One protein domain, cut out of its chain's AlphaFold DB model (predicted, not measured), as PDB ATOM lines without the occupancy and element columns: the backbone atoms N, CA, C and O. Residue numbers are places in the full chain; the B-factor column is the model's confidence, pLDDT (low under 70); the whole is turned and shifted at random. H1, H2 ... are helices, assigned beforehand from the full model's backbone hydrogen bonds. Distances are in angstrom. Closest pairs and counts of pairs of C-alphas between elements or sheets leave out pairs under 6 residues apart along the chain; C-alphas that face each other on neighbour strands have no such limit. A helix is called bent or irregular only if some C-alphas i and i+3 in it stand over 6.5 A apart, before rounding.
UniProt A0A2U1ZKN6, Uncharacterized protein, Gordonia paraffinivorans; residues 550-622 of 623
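Overview. This is residues 550 to 622 of the 623 residues of an uncharacterized protein of Gordonia paraffinivorans (UniProt A0A2U1ZKN6). Three long helices fold back and forth in one flat, loose zigzag, with H2 as the middle stroke and H1 and H3 on its two sides. H1 and H2 make a narrow V, meeting near the tight link between them and opening toward residue 550, while H3 runs back beside H2 with a gap between them. The printed part has 73 residues with three named helices, H1, H2 and H3 in chain order, and no named strand; the class is all helix. The whole is loose, with a radius of gyration of the C-alphas of 15.0 A, and the C-alphas span 42 by 35 by 12 A.

Arrangement. H2, residues 573 to 595, is the longest helix by residues. H1, residues 550 to 571, touches H2 with residues 565 to 569 alone, and H2 touches it with residues 575 to 576 alone. The closest C-alphas of the two, those of Trp 569 and Ala 576, are 5.4 A apart. Their lines stand at a shallow tilt of 30 degrees, and they run opposite ways as a helical hairpin, with their centres 14.9 A apart. H3, residues 600 to 620, is close to H2 but not clearly touching: the closest C-alphas, those of His 592 and Leu 600, are 8.0 A apart. H2 and H3 run opposite ways at a shallow tilt of 14 degrees, with their centres 12.8 A apart. H1 and H3 are apart. In H1 and H2 every O i to N i+4 pair is within hydrogen-bond range; in H3 it is 15 of 17.

Along the chain. H2 has 23 residues and measures 32.4 A from C-alpha 573 to C-alpha 595. H1 has 22 residues and measures 31.5 A; it begins at C-alpha 550, at (4.703, -35.300, -34.399). H3 has 21 residues, measures 28.8 A and ends at C-alpha 620, at (-31.013, -32.848, -10.345). H3 has a kink of 37 degrees near residue 614 and is only just irregular: C-alphas 614 and 617 are 6.8 A apart.

Size, cuts and confidence. The two C-alphas farthest apart, those of Gln 550 and Leu 620, are 43.1 A apart. Three stretches stand free: residues 550 to 563, which belong to H1; residues 593 to 599, of which 593 to 595 belong to H2; and residues 616 to 622, of which 616 to 620 belong to H3. Without them the body has 45 residues and spans 36 by 23 by 10 A. The links from H1 to H2 and from H2 to H3 are tight, with 1 and 4 residues. The printed part has no cut. The mean pLDDT of the printed part is 88.6, and no printed residue is under 70.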
ATOM      1  N   GLN A 550       6.053 -35.854 -34.550       96.69
ATOM      2  CA  GLN A 550       4.703 -35.300 -34.399       96.69
ATOM      3  C   GLN A 550       3.801 -36.195 -33.537       96.69
ATOM      4  O   GLN A 550       3.072 -35.684 -32.688       96.69
ATOM      5  N   ALA A 551       3.882 -37.521 -33.684       97.38
ATOM      6  CA  ALA A 551       3.132 -38.463 -32.851       97.38
ATOM      7  C   ALA A 551       3.571 -38.415 -31.375       97.38
ATOM      8  O   ALA A 551       2.725 -38.406 -30.481       97.38
ATOM      9  N   VAL A 552       4.879 -38.321 -31.105       97.56
ATOM     10  CA  VAL A 552       5.424 -38.150 -29.747       97.56
ATOM     11  C   VAL A 552       5.040 -36.789 -29.160       97.56
ATOM     12  O   VAL A 552       4.669 -36.725 -27.990       97.56
ATOM     13  N   LEU A 553       5.057 -35.716 -29.957       97.38
ATOM     14  CA  LEU A 553       4.619 -34.383 -29.531       97.38
ATOM     15  C   LEU A 553       3.120 -34.365 -29.186       97.38
ATOM     16  O   LEU A 553       2.743 -33.888 -28.117       97.38
ATOM     17  N   GLY A 554       2.273 -34.945 -30.040       96.69
ATOM     18  CA  GLY A 554       0.837 -35.090 -29.788       96.69
ATOM     19  C   GLY A 554       0.539 -35.938 -28.548       96.69
ATOM     20  O   GLY A 554      -0.330 -35.582 -27.754       96.69
ATOM     21  N   LEU A 555       1.304 -37.011 -28.321       97.12
ATOM     22  CA  LEU A 555       1.202 -37.821 -27.107       97.12
ATOM     23  C   LEU A 555       1.662 -37.052 -25.860       97.12
ATOM     24  O   LEU A 555       1.005 -37.147 -24.828       97.12
ATOM     25  N   ALA A 556       2.724 -36.247 -25.938       97.12
ATOM     26  CA  ALA A 556       3.165 -35.397 -24.831       97.12
ATOM     27  C   ALA A 556       2.112 -34.334 -24.463       97.12
ATOM     28  O   ALA A 556       1.831 -34.134 -23.281       97.12
ATOM     29  N   VAL A 557       1.469 -33.709 -25.458       96.25
ATOM     30  CA  VAL A 557       0.335 -32.789 -25.250       96.25
ATOM     31  C   VAL A 557      -0.864 -33.524 -24.639       96.25
ATOM     32  O   VAL A 557      -1.440 -33.042 -23.664       96.25
ATOM     33  N   GLY A 558      -1.207 -34.713 -25.143       94.44
ATOM     34  CA  GLY A 558      -2.290 -35.541 -24.606       94.44
ATOM     35  C   GLY A 558      -2.062 -35.969 -23.153       94.44
ATOM     36  O   GLY A 558      -2.968 -35.849 -22.332       94.44
ATOM     37  N   VAL A 559      -0.840 -36.389 -22.806       97.00
ATOM     38  CA  VAL A 559      -0.434 -36.693 -21.422       97.00
ATOM     39  C   VAL A 559      -0.472 -35.437 -20.547       97.00
ATOM     40  O   VAL A 559      -0.912 -35.519 -19.404       97.00
ATOM     41  N   GLY A 560      -0.085 -34.272 -21.075       95.25
ATOM     42  CA  GLY A 560      -0.182 -32.988 -20.374       95.25
ATOM     43  C   GLY A 560      -1.622 -32.602 -20.023       95.25
ATOM     44  O   GLY A 560      -1.905 -32.304 -18.862       95.25
ATOM     45  N   LEU A 561      -2.547 -32.668 -20.991       93.06
ATOM     46  CA  LEU A 561      -3.977 -32.429 -20.744       93.06
ATOM     47  C   LEU A 561      -4.568 -33.469 -19.785       93.06
ATOM     48  O   LEU A 561      -5.292 -33.098 -18.863       93.06
ATOM     49  N   PHE A 562      -4.253 -34.753 -19.977       90.44
ATOM     50  CA  PHE A 562      -4.749 -35.827 -19.119       90.44
ATOM     51  C   PHE A 562      -4.282 -35.651 -17.672       90.44
ATOM     52  O   PHE A 562      -5.106 -35.674 -16.761       90.44
ATOM     53  N   TRP A 563      -2.987 -35.400 -17.450       93.44
ATOM     54  CA  TRP A 563      -2.450 -35.190 -16.107       93.44
ATOM     55  C   TRP A 563      -3.062 -33.952 -15.442       93.44
ATOM     56  O   TRP A 563      -3.554 -34.046 -14.315       93.44
ATOM     57  N   GLY A 564      -3.140 -32.832 -16.171       91.62
ATOM     58  CA  GLY A 564      -3.802 -31.613 -15.703       91.62
ATOM     59  C   GLY A 564      -5.260 -31.849 -15.300       91.62
ATOM     60  O   GLY A 564      -5.673 -31.401 -14.234       91.62
ATOM     61  N   PHE A 565      -6.019 -32.614 -16.090       89.81
ATOM     62  CA  PHE A 565      -7.401 -32.990 -15.780       89.81
ATOM     63  C   PHE A 565      -7.511 -33.915 -14.560       89.81
ATOM     64  O   PHE A 565      -8.382 -33.700 -13.716       89.81
ATOM     65  N   THR A 566      -6.624 -34.911 -14.423       91.50
ATOM     66  CA  THR A 566      -6.626 -35.816 -13.258       91.50
ATOM     67  C   THR A 566      -6.309 -35.091 -11.953       91.50
ATOM     68  O   THR A 566      -6.969 -35.343 -10.946       91.50
ATOM     69  N   GLU A 567      -5.365 -34.147 -11.961       91.94
ATOM     70  CA  GLU A 567      -5.037 -33.378 -10.760       91.94
ATOM     71  C   GLU A 567      -6.133 -32.339 -10.451       91.94
ATOM     72  O   GLU A 567      -6.473 -32.154  -9.283       91.94
ATOM     73  N   LEU A 568      -6.791 -31.760 -11.470       89.62
ATOM     74  CA  LEU A 568      -7.989 -30.929 -11.277       89.62
ATOM     75  C   LEU A 568      -9.129 -31.707 -10.610       89.62
ATOM     76  O   LEU A 568      -9.694 -31.217  -9.637       89.62
ATOM     77  N   TRP A 569      -9.428 -32.930 -11.066       88.62
ATOM     78  CA  TRP A 569     -10.410 -33.815 -10.417       88.62
ATOM     79  C   TRP A 569     -10.072 -34.078  -8.948       88.62
ATOM     80  O   TRP A 569     -10.962 -34.099  -8.100       88.62
ATOM     81  N   ARG A 570      -8.782 -34.259  -8.647       90.62
ATOM     82  CA  ARG A 570      -8.279 -34.583  -7.308       90.62
ATOM     83  C   ARG A 570      -8.276 -33.388  -6.344       90.62
ATOM     84  O   ARG A 570      -8.287 -33.604  -5.136       90.62
ATOM     85  N   TRP A 571      -8.247 -32.154  -6.856       89.50
ATOM     86  CA  TRP A 571      -8.268 -30.920  -6.054       89.50
ATOM     87  C   TRP A 571      -9.662 -30.285  -5.972       89.50
ATOM     88  O   TRP A 571     -10.053 -29.813  -4.908       89.50
ATOM     89  N   ASN A 572     -10.409 -30.241  -7.081       91.00
ATOM     90  CA  ASN A 572     -11.776 -29.728  -7.130       91.00
ATOM     91  C   ASN A 572     -12.529 -30.256  -8.379       91.00
ATOM     92  O   ASN A 572     -12.355 -29.711  -9.478       91.00
ATOM     93  N   PRO A 573     -13.428 -31.250  -8.234       88.94
ATOM     94  CA  PRO A 573     -14.139 -31.838  -9.369       88.94
ATOM     95  C   PRO A 573     -15.064 -30.846 -10.093       88.94
ATOM     96  O   PRO A 573     -15.274 -30.994 -11.294       88.94
ATOM     97  N   TYR A 574     -15.562 -29.791  -9.434       89.19
ATOM     98  CA  TYR A 574     -16.398 -28.780 -10.095       89.19
ATOM     99  C   TYR A 574     -15.619 -27.996 -11.161       89.19
ATOM    100  O   TYR A 574     -16.139 -27.766 -12.253       89.19
ATOM    101  N   PHE A 575     -14.349 -27.653 -10.902       89.50
ATOM    102  CA  PHE A 575     -13.485 -27.057 -11.930       89.50
ATOM    103  C   PHE A 575     -13.208 -28.039 -13.072       89.50
ATOM    104  O   PHE A 575     -13.168 -27.620 -14.227       89.50
ATOM    105  N   ALA A 576     -13.067 -29.334 -12.779       89.56
ATOM    106  CA  ALA A 576     -12.868 -30.349 -13.810       89.56
ATOM    107  C   ALA A 576     -14.105 -30.537 -14.710       89.56
ATOM    108  O   ALA A 576     -13.948 -30.665 -15.923       89.56
ATOM    109  N   LEU A 577     -15.327 -30.483 -14.161       88.44
ATOM    110  CA  LEU A 577     -16.558 -30.506 -14.962       88.44
ATOM    111  C   LEU A 577     -16.662 -29.272 -15.872       88.44
ATOM    112  O   LEU A 577     -16.907 -29.421 -17.067       88.44
ATOM    113  N   VAL A 578     -16.411 -28.066 -15.348       90.12
ATOM    114  CA  VAL A 578     -16.407 -26.837 -16.168       90.12
ATOM    115  C   VAL A 578     -15.333 -26.904 -17.261       90.12
ATOM    116  O   VAL A 578     -15.621 -26.598 -18.418       90.12
ATOM    117  N   LEU A 579     -14.121 -27.370 -16.936       90.56
ATOM    118  CA  LEU A 579     -13.046 -27.557 -17.914       90.56
ATOM    119  C   LEU A 579     -13.437 -28.570 -19.000       90.56
ATOM    120  O   LEU A 579     -13.193 -28.311 -20.174       90.56
ATOM    121  N   ALA A 580     -14.071 -29.692 -18.640       88.75
ATOM    122  CA  ALA A 580     -14.524 -30.693 -19.605       88.75
ATOM    123  C   ALA A 580     -15.518 -30.097 -20.612       88.75
ATOM    124  O   ALA A 580     -15.357 -30.296 -21.816       88.75
ATOM    125  N   VAL A 581     -16.491 -29.305 -20.147       88.69
ATOM    126  CA  VAL A 581     -17.444 -28.609 -21.027       88.69
ATOM    127  C   VAL A 581     -16.722 -27.617 -21.946       88.69
ATOM    128  O   VAL A 581     -16.962 -27.626 -23.152       88.69
ATOM    129  N   VAL A 582     -15.785 -26.820 -21.421       91.50
ATOM    130  CA  VAL A 582     -14.979 -25.880 -22.225       91.50
ATOM    131  C   VAL A 582     -14.121 -26.604 -23.272       91.50
ATOM    132  O   VAL A 582     -14.061 -26.159 -24.417       91.50
ATOM    133  N   VAL A 583     -13.505 -27.740 -22.930       91.12
ATOM    134  CA  VAL A 583     -12.714 -28.561 -23.866       91.12
ATOM    135  C   VAL A 583     -13.600 -29.186 -24.947       91.12
ATOM    136  O   VAL A 583     -13.220 -29.170 -26.116       91.12
ATOM    137  N   ILE A 584     -14.796 -29.671 -24.600       89.38
ATOM    138  CA  ILE A 584     -15.776 -30.175 -25.575       89.38
ATOM    139  C   ILE A 584     -16.169 -29.059 -26.552       89.38
ATOM    140  O   ILE A 584     -16.067 -29.257 -27.763       89.38
ATOM    141  N   PHE A 585     -16.534 -27.870 -26.059       89.25
ATOM    142  CA  PHE A 585     -16.828 -26.724 -26.925       89.25
ATOM    143  C   PHE A 585     -15.625 -26.318 -27.787       89.25
ATOM    144  O   PHE A 585     -15.812 -26.073 -28.974       89.25
ATOM    145  N   GLY A 586     -14.404 -26.305 -27.244       90.50
ATOM    146  CA  GLY A 586     -13.180 -25.970 -27.982       90.50
ATOM    147  C   GLY A 586     -12.830 -26.966 -29.095       90.50
ATOM    148  O   GLY A 586     -12.439 -26.565 -30.188       90.50
ATOM    149  N   ILE A 587     -13.021 -28.267 -28.861       90.75
ATOM    150  CA  ILE A 587     -12.834 -29.302 -29.891       90.75
ATOM    151  C   ILE A 587     -13.940 -29.212 -30.950       90.75
ATOM    152  O   ILE A 587     -13.663 -29.380 -32.140       90.75
ATOM    153  N   VAL A 588     -15.181 -28.904 -30.558       85.38
ATOM    154  CA  VAL A 588     -16.300 -28.723 -31.497       85.38
ATOM    155  C   VAL A 588     -16.117 -27.472 -32.355       85.38
ATOM    156  O   VAL A 588     -16.304 -27.560 -33.566       85.38
ATOM    157  N   THR A 589     -15.700 -26.333 -31.792       86.88
ATOM    158  CA  THR A 589     -15.434 -25.113 -32.572       86.88
ATOM    159  C   THR A 589     -14.229 -25.288 -33.491       86.88
ATOM    160  O   THR A 589     -14.317 -24.909 -34.656       86.88
ATOM    161  N   LEU A 590     -13.152 -25.945 -33.045       87.06
ATOM    162  CA  LEU A 590     -12.011 -26.285 -33.902       87.06
ATOM    163  C   LEU A 590     -12.425 -27.213 -35.059       87.06
ATOM    164  O   LEU A 590     -12.149 -26.917 -36.219       87.06
ATOM    165  N   SER A 591     -13.146 -28.297 -34.760       86.00
ATOM    166  CA  SER A 591     -13.687 -29.230 -35.762       86.00
ATOM    167  C   SER A 591     -14.630 -28.531 -36.750       86.00
ATOM    168  O   SER A 591     -14.581 -28.791 -37.953       86.00
ATOM    169  N   HIS A 592     -15.441 -27.587 -36.268       79.62
ATOM    170  CA  HIS A 592     -16.321 -26.770 -37.094       79.62
ATOM    171  C   HIS A 592     -15.541 -25.810 -38.008       79.62
ATOM    172  O   HIS A 592     -15.807 -25.776 -39.206       79.62
ATOM    173  N   VAL A 593     -14.547 -25.078 -37.491       84.62
ATOM    174  CA  VAL A 593     -13.689 -24.172 -38.283       84.62
ATOM    175  C   VAL A 593     -12.909 -24.936 -39.360       84.62
ATOM    176  O   VAL A 593     -12.762 -24.442 -40.478       84.62
ATOM    177  N   VAL A 594     -12.472 -26.164 -39.063       89.12
ATOM    178  CA  VAL A 594     -11.843 -27.067 -40.041       89.12
ATOM    179  C   VAL A 594     -12.852 -27.576 -41.082       89.12
ATOM    180  O   VAL A 594     -12.518 -27.641 -42.262       89.12
ATOM    181  N   ARG A 595     -14.091 -27.908 -40.689       82.44
ATOM    182  CA  ARG A 595     -15.141 -28.385 -41.615       82.44
ATOM    183  C   ARG A 595     -15.779 -27.289 -42.472       82.44
ATOM    184  O   ARG A 595     -16.213 -27.590 -43.579       82.44
ATOM    185  N   ARG A 596     -15.860 -26.048 -41.978       75.56
ATOM    186  CA  ARG A 596     -16.361 -24.847 -42.681       75.56
ATOM    187  C   ARG A 596     -17.769 -24.959 -43.311       75.56
ATOM    188  O   ARG A 596     -18.117 -24.159 -44.181       75.56
ATOM    189  N   THR A 597     -18.603 -25.903 -42.866       72.75
ATOM    190  CA  THR A 597     -20.019 -25.999 -43.277       72.75
ATOM    191  C   THR A 597     -20.896 -25.058 -42.440       72.75
ATOM    192  O   THR A 597     -20.514 -24.660 -41.345       72.75
ATOM    193  N   LYS A 598     -22.062 -24.640 -42.949       72.62
ATOM    194  CA  LYS A 598     -22.862 -23.552 -42.338       72.62
ATOM    195  C   LYS A 598     -23.782 -24.003 -41.190       72.62
ATOM    196  O   LYS A 598     -24.530 -23.195 -40.648       72.62
ATOM    197  N   ASP A 599     -23.703 -25.265 -40.780       82.69
ATOM    198  CA  ASP A 599     -24.681 -25.953 -39.917       82.69
ATOM    199  C   ASP A 599     -24.495 -25.662 -38.410       82.69
ATOM    200  O   ASP A 599     -24.757 -26.505 -37.546       82.69
ATOM    201  N   LEU A 600     -24.020 -24.454 -38.083       72.25
ATOM    202  CA  LEU A 600     -23.791 -23.964 -36.721       72.25
ATOM    203  C   LEU A 600     -24.974 -24.211 -35.770       72.25
ATOM    204  O   LEU A 600     -24.761 -24.885 -34.764       72.25
ATOM    205  N   PRO A 601     -26.207 -23.726 -36.035       82.56
ATOM    206  CA  PRO A 601     -27.300 -23.872 -35.074       82.56
ATOM    207  C   PRO A 601     -27.664 -25.342 -34.842       82.56
ATOM    208  O   PRO A 601     -27.891 -25.739 -33.704       82.56
ATOM    209  N   THR A 602     -27.650 -26.171 -35.887       86.06
ATOM    210  CA  THR A 602     -28.011 -27.593 -35.804       86.06
ATOM    211  C   THR A 602     -26.963 -28.402 -35.039       86.06
ATOM    212  O   THR A 602     -27.311 -29.245 -34.211       86.06
ATOM    213  N   THR A 603     -25.673 -28.129 -35.260       84.00
ATOM    214  CA  THR A 603     -24.584 -28.796 -34.526       84.00
ATOM    215  C   THR A 603     -24.486 -28.321 -33.074       84.00
ATOM    216  O   THR A 603     -24.313 -29.154 -32.186       84.00
ATOM    217  N   LEU A 604     -24.686 -27.027 -32.801       84.12
ATOM    218  CA  LEU A 604     -24.738 -26.481 -31.440       84.12
ATOM    219  C   LEU A 604     -25.974 -26.954 -30.664       84.12
ATOM    220  O   LEU A 604     -25.857 -27.231 -29.474       84.12
ATOM    221  N   LEU A 605     -27.134 -27.105 -31.311       87.44
ATOM    222  CA  LEU A 605     -28.336 -27.663 -30.683       87.44
ATOM    223  C   LEU A 605     -28.175 -29.161 -30.398       87.44
ATOM    224  O   LEU A 605     -28.513 -29.601 -29.305       87.44
ATOM    225  N   SER A 606     -27.588 -29.929 -31.320       88.69
ATOM    226  CA  SER A 606     -27.244 -31.340 -31.088       88.69
ATOM    227  C   SER A 606     -26.282 -31.503 -29.901       88.69
ATOM    228  O   SER A 606     -26.539 -32.298 -28.994       88.69
ATOM    229  N   LEU A 607     -25.230 -30.675 -29.835       87.56
ATOM    230  CA  LEU A 607     -24.305 -30.649 -28.700       87.56
ATOM    231  C   LEU A 607     -25.002 -30.226 -27.399       87.56
ATOM    232  O   LEU A 607     -24.807 -30.863 -26.367       87.56
ATOM    233  N   GLY A 608     -25.825 -29.177 -27.442       90.06
ATOM    234  CA  GLY A 608     -26.543 -28.638 -26.288       90.06
ATOM    235  C   GLY A 608     -27.559 -29.619 -25.703       90.06
ATOM    236  O   GLY A 608     -27.635 -29.754 -24.487       90.06
ATOM    237  N   VAL A 609     -28.281 -30.363 -26.546       91.88
ATOM    238  CA  VAL A 609     -29.186 -31.438 -26.107       91.88
ATOM    239  C   VAL A 609     -28.396 -32.616 -25.531       91.88
ATOM    240  O   VAL A 609     -28.749 -33.108 -24.462       91.88
ATOM    241  N   GLY A 610     -27.287 -33.030 -26.157       89.31
ATOM    242  CA  GLY A 610     -26.405 -34.062 -25.595       89.31
ATOM    243  C   GLY A 610     -25.811 -33.668 -24.235       89.31
ATOM    244  O   GLY A 610     -25.738 -34.488 -23.317       89.31
ATOM    245  N   LEU A 611     -25.453 -32.392 -24.072       90.00
ATOM    246  CA  LEU A 611     -24.973 -31.821 -22.815       90.00
ATOM    247  C   LEU A 611     -26.085 -31.761 -21.756       90.00
ATOM    248  O   LEU A 611     -25.858 -32.130 -20.609       90.00
ATOM    249  N   LEU A 612     -27.302 -31.364 -22.140       90.69
ATOM    250  CA  LEU A 612     -28.473 -31.340 -21.258       90.69
ATOM    251  C   LEU A 612     -28.833 -32.744 -20.749       90.69
ATOM    252  O   LEU A 612     -29.116 -32.906 -19.566       90.69
ATOM    253  N   VAL A 613     -28.782 -33.765 -21.608       93.25
ATOM    254  CA  VAL A 613     -29.080 -35.161 -21.238       93.25
ATOM    255  C   VAL A 613     -28.001 -35.757 -20.325       93.25
ATOM    256  O   VAL A 613     -28.324 -36.550 -19.444       93.25
ATOM    257  N   THR A 614     -26.734 -35.367 -20.485       88.50
ATOM    258  CA  THR A 614     -25.623 -35.883 -19.660       88.50
ATOM    259  C   THR A 614     -25.435 -35.133 -18.339       88.50
ATOM    260  O   THR A 614     -25.110 -35.758 -17.332       88.50
ATOM    261  N   ILE A 615     -25.667 -33.817 -18.305       85.88
ATOM    262  CA  ILE A 615     -25.515 -32.984 -17.099       85.88
ATOM    263  C   ILE A 615     -26.833 -32.840 -16.320       85.88
ATOM    264  O   ILE A 615     -26.796 -32.684 -15.102       85.88
ATOM    265  N   GLY A 616     -27.996 -32.957 -16.967       89.00
ATOM    266  CA  GLY A 616     -29.316 -32.837 -16.333       89.00
ATOM    267  C   GLY A 616     -29.509 -33.723 -15.093       89.00
ATOM    268  O   GLY A 616     -29.849 -33.188 -14.038       89.00
ATOM    269  N   PRO A 617     -29.225 -35.041 -15.151       89.69
ATOM    270  CA  PRO A 617     -29.289 -35.915 -13.976       89.69
ATOM    271  C   PRO A 617     -28.314 -35.503 -12.864       89.69
ATOM    272  O   PRO A 617     -28.628 -35.634 -11.688       89.69
ATOM    273  N   LEU A 618     -27.142 -34.975 -13.230       82.88
ATOM    274  CA  LEU A 618     -26.100 -34.543 -12.295       82.88
ATOM    275  C   LEU A 618     -26.515 -33.253 -11.561       82.88
ATOM    276  O   LEU A 618     -26.278 -33.124 -10.365       82.88
ATOM    277  N   VAL A 619     -27.203 -32.335 -12.249       82.88
ATOM    278  CA  VAL A 619     -27.803 -31.134 -11.643       82.88
ATOM    279  C   VAL A 619     -28.970 -31.502 -10.728       82.88
ATOM    280  O   VAL A 619     -29.009 -31.021  -9.604       82.88
ATOM    281  N   LEU A 620     -29.868 -32.397 -11.155       86.25
ATOM    282  CA  LEU A 620     -31.013 -32.848 -10.345       86.25
ATOM    283  C   LEU A 620     -30.619 -33.661  -9.097       86.25
ATOM    284  O   LEU A 620     -31.436 -33.819  -8.198       86.25
ATOM    285  N   LEU A 621     -29.388 -34.179  -9.035       87.44
ATOM    286  CA  LEU A 621     -28.806 -34.815  -7.843       87.44
ATOM    287  C   LEU A 621     -28.000 -33.836  -6.966       87.44
ATOM    288  O   LEU A 621     -27.522 -34.226  -5.902       87.44
ATOM    289  N   ALA A 622     -27.831 -32.586  -7.407       75.19
ATOM    290  CA  ALA A 622     -27.120 -31.523  -6.697       75.19
ATOM    291  C   ALA A 622     -28.056 -30.417  -6.157       75.19
ATOM    292  O   ALA A 622     -27.564 -29.436  -5.593       75.19
TER     293      ALA A 622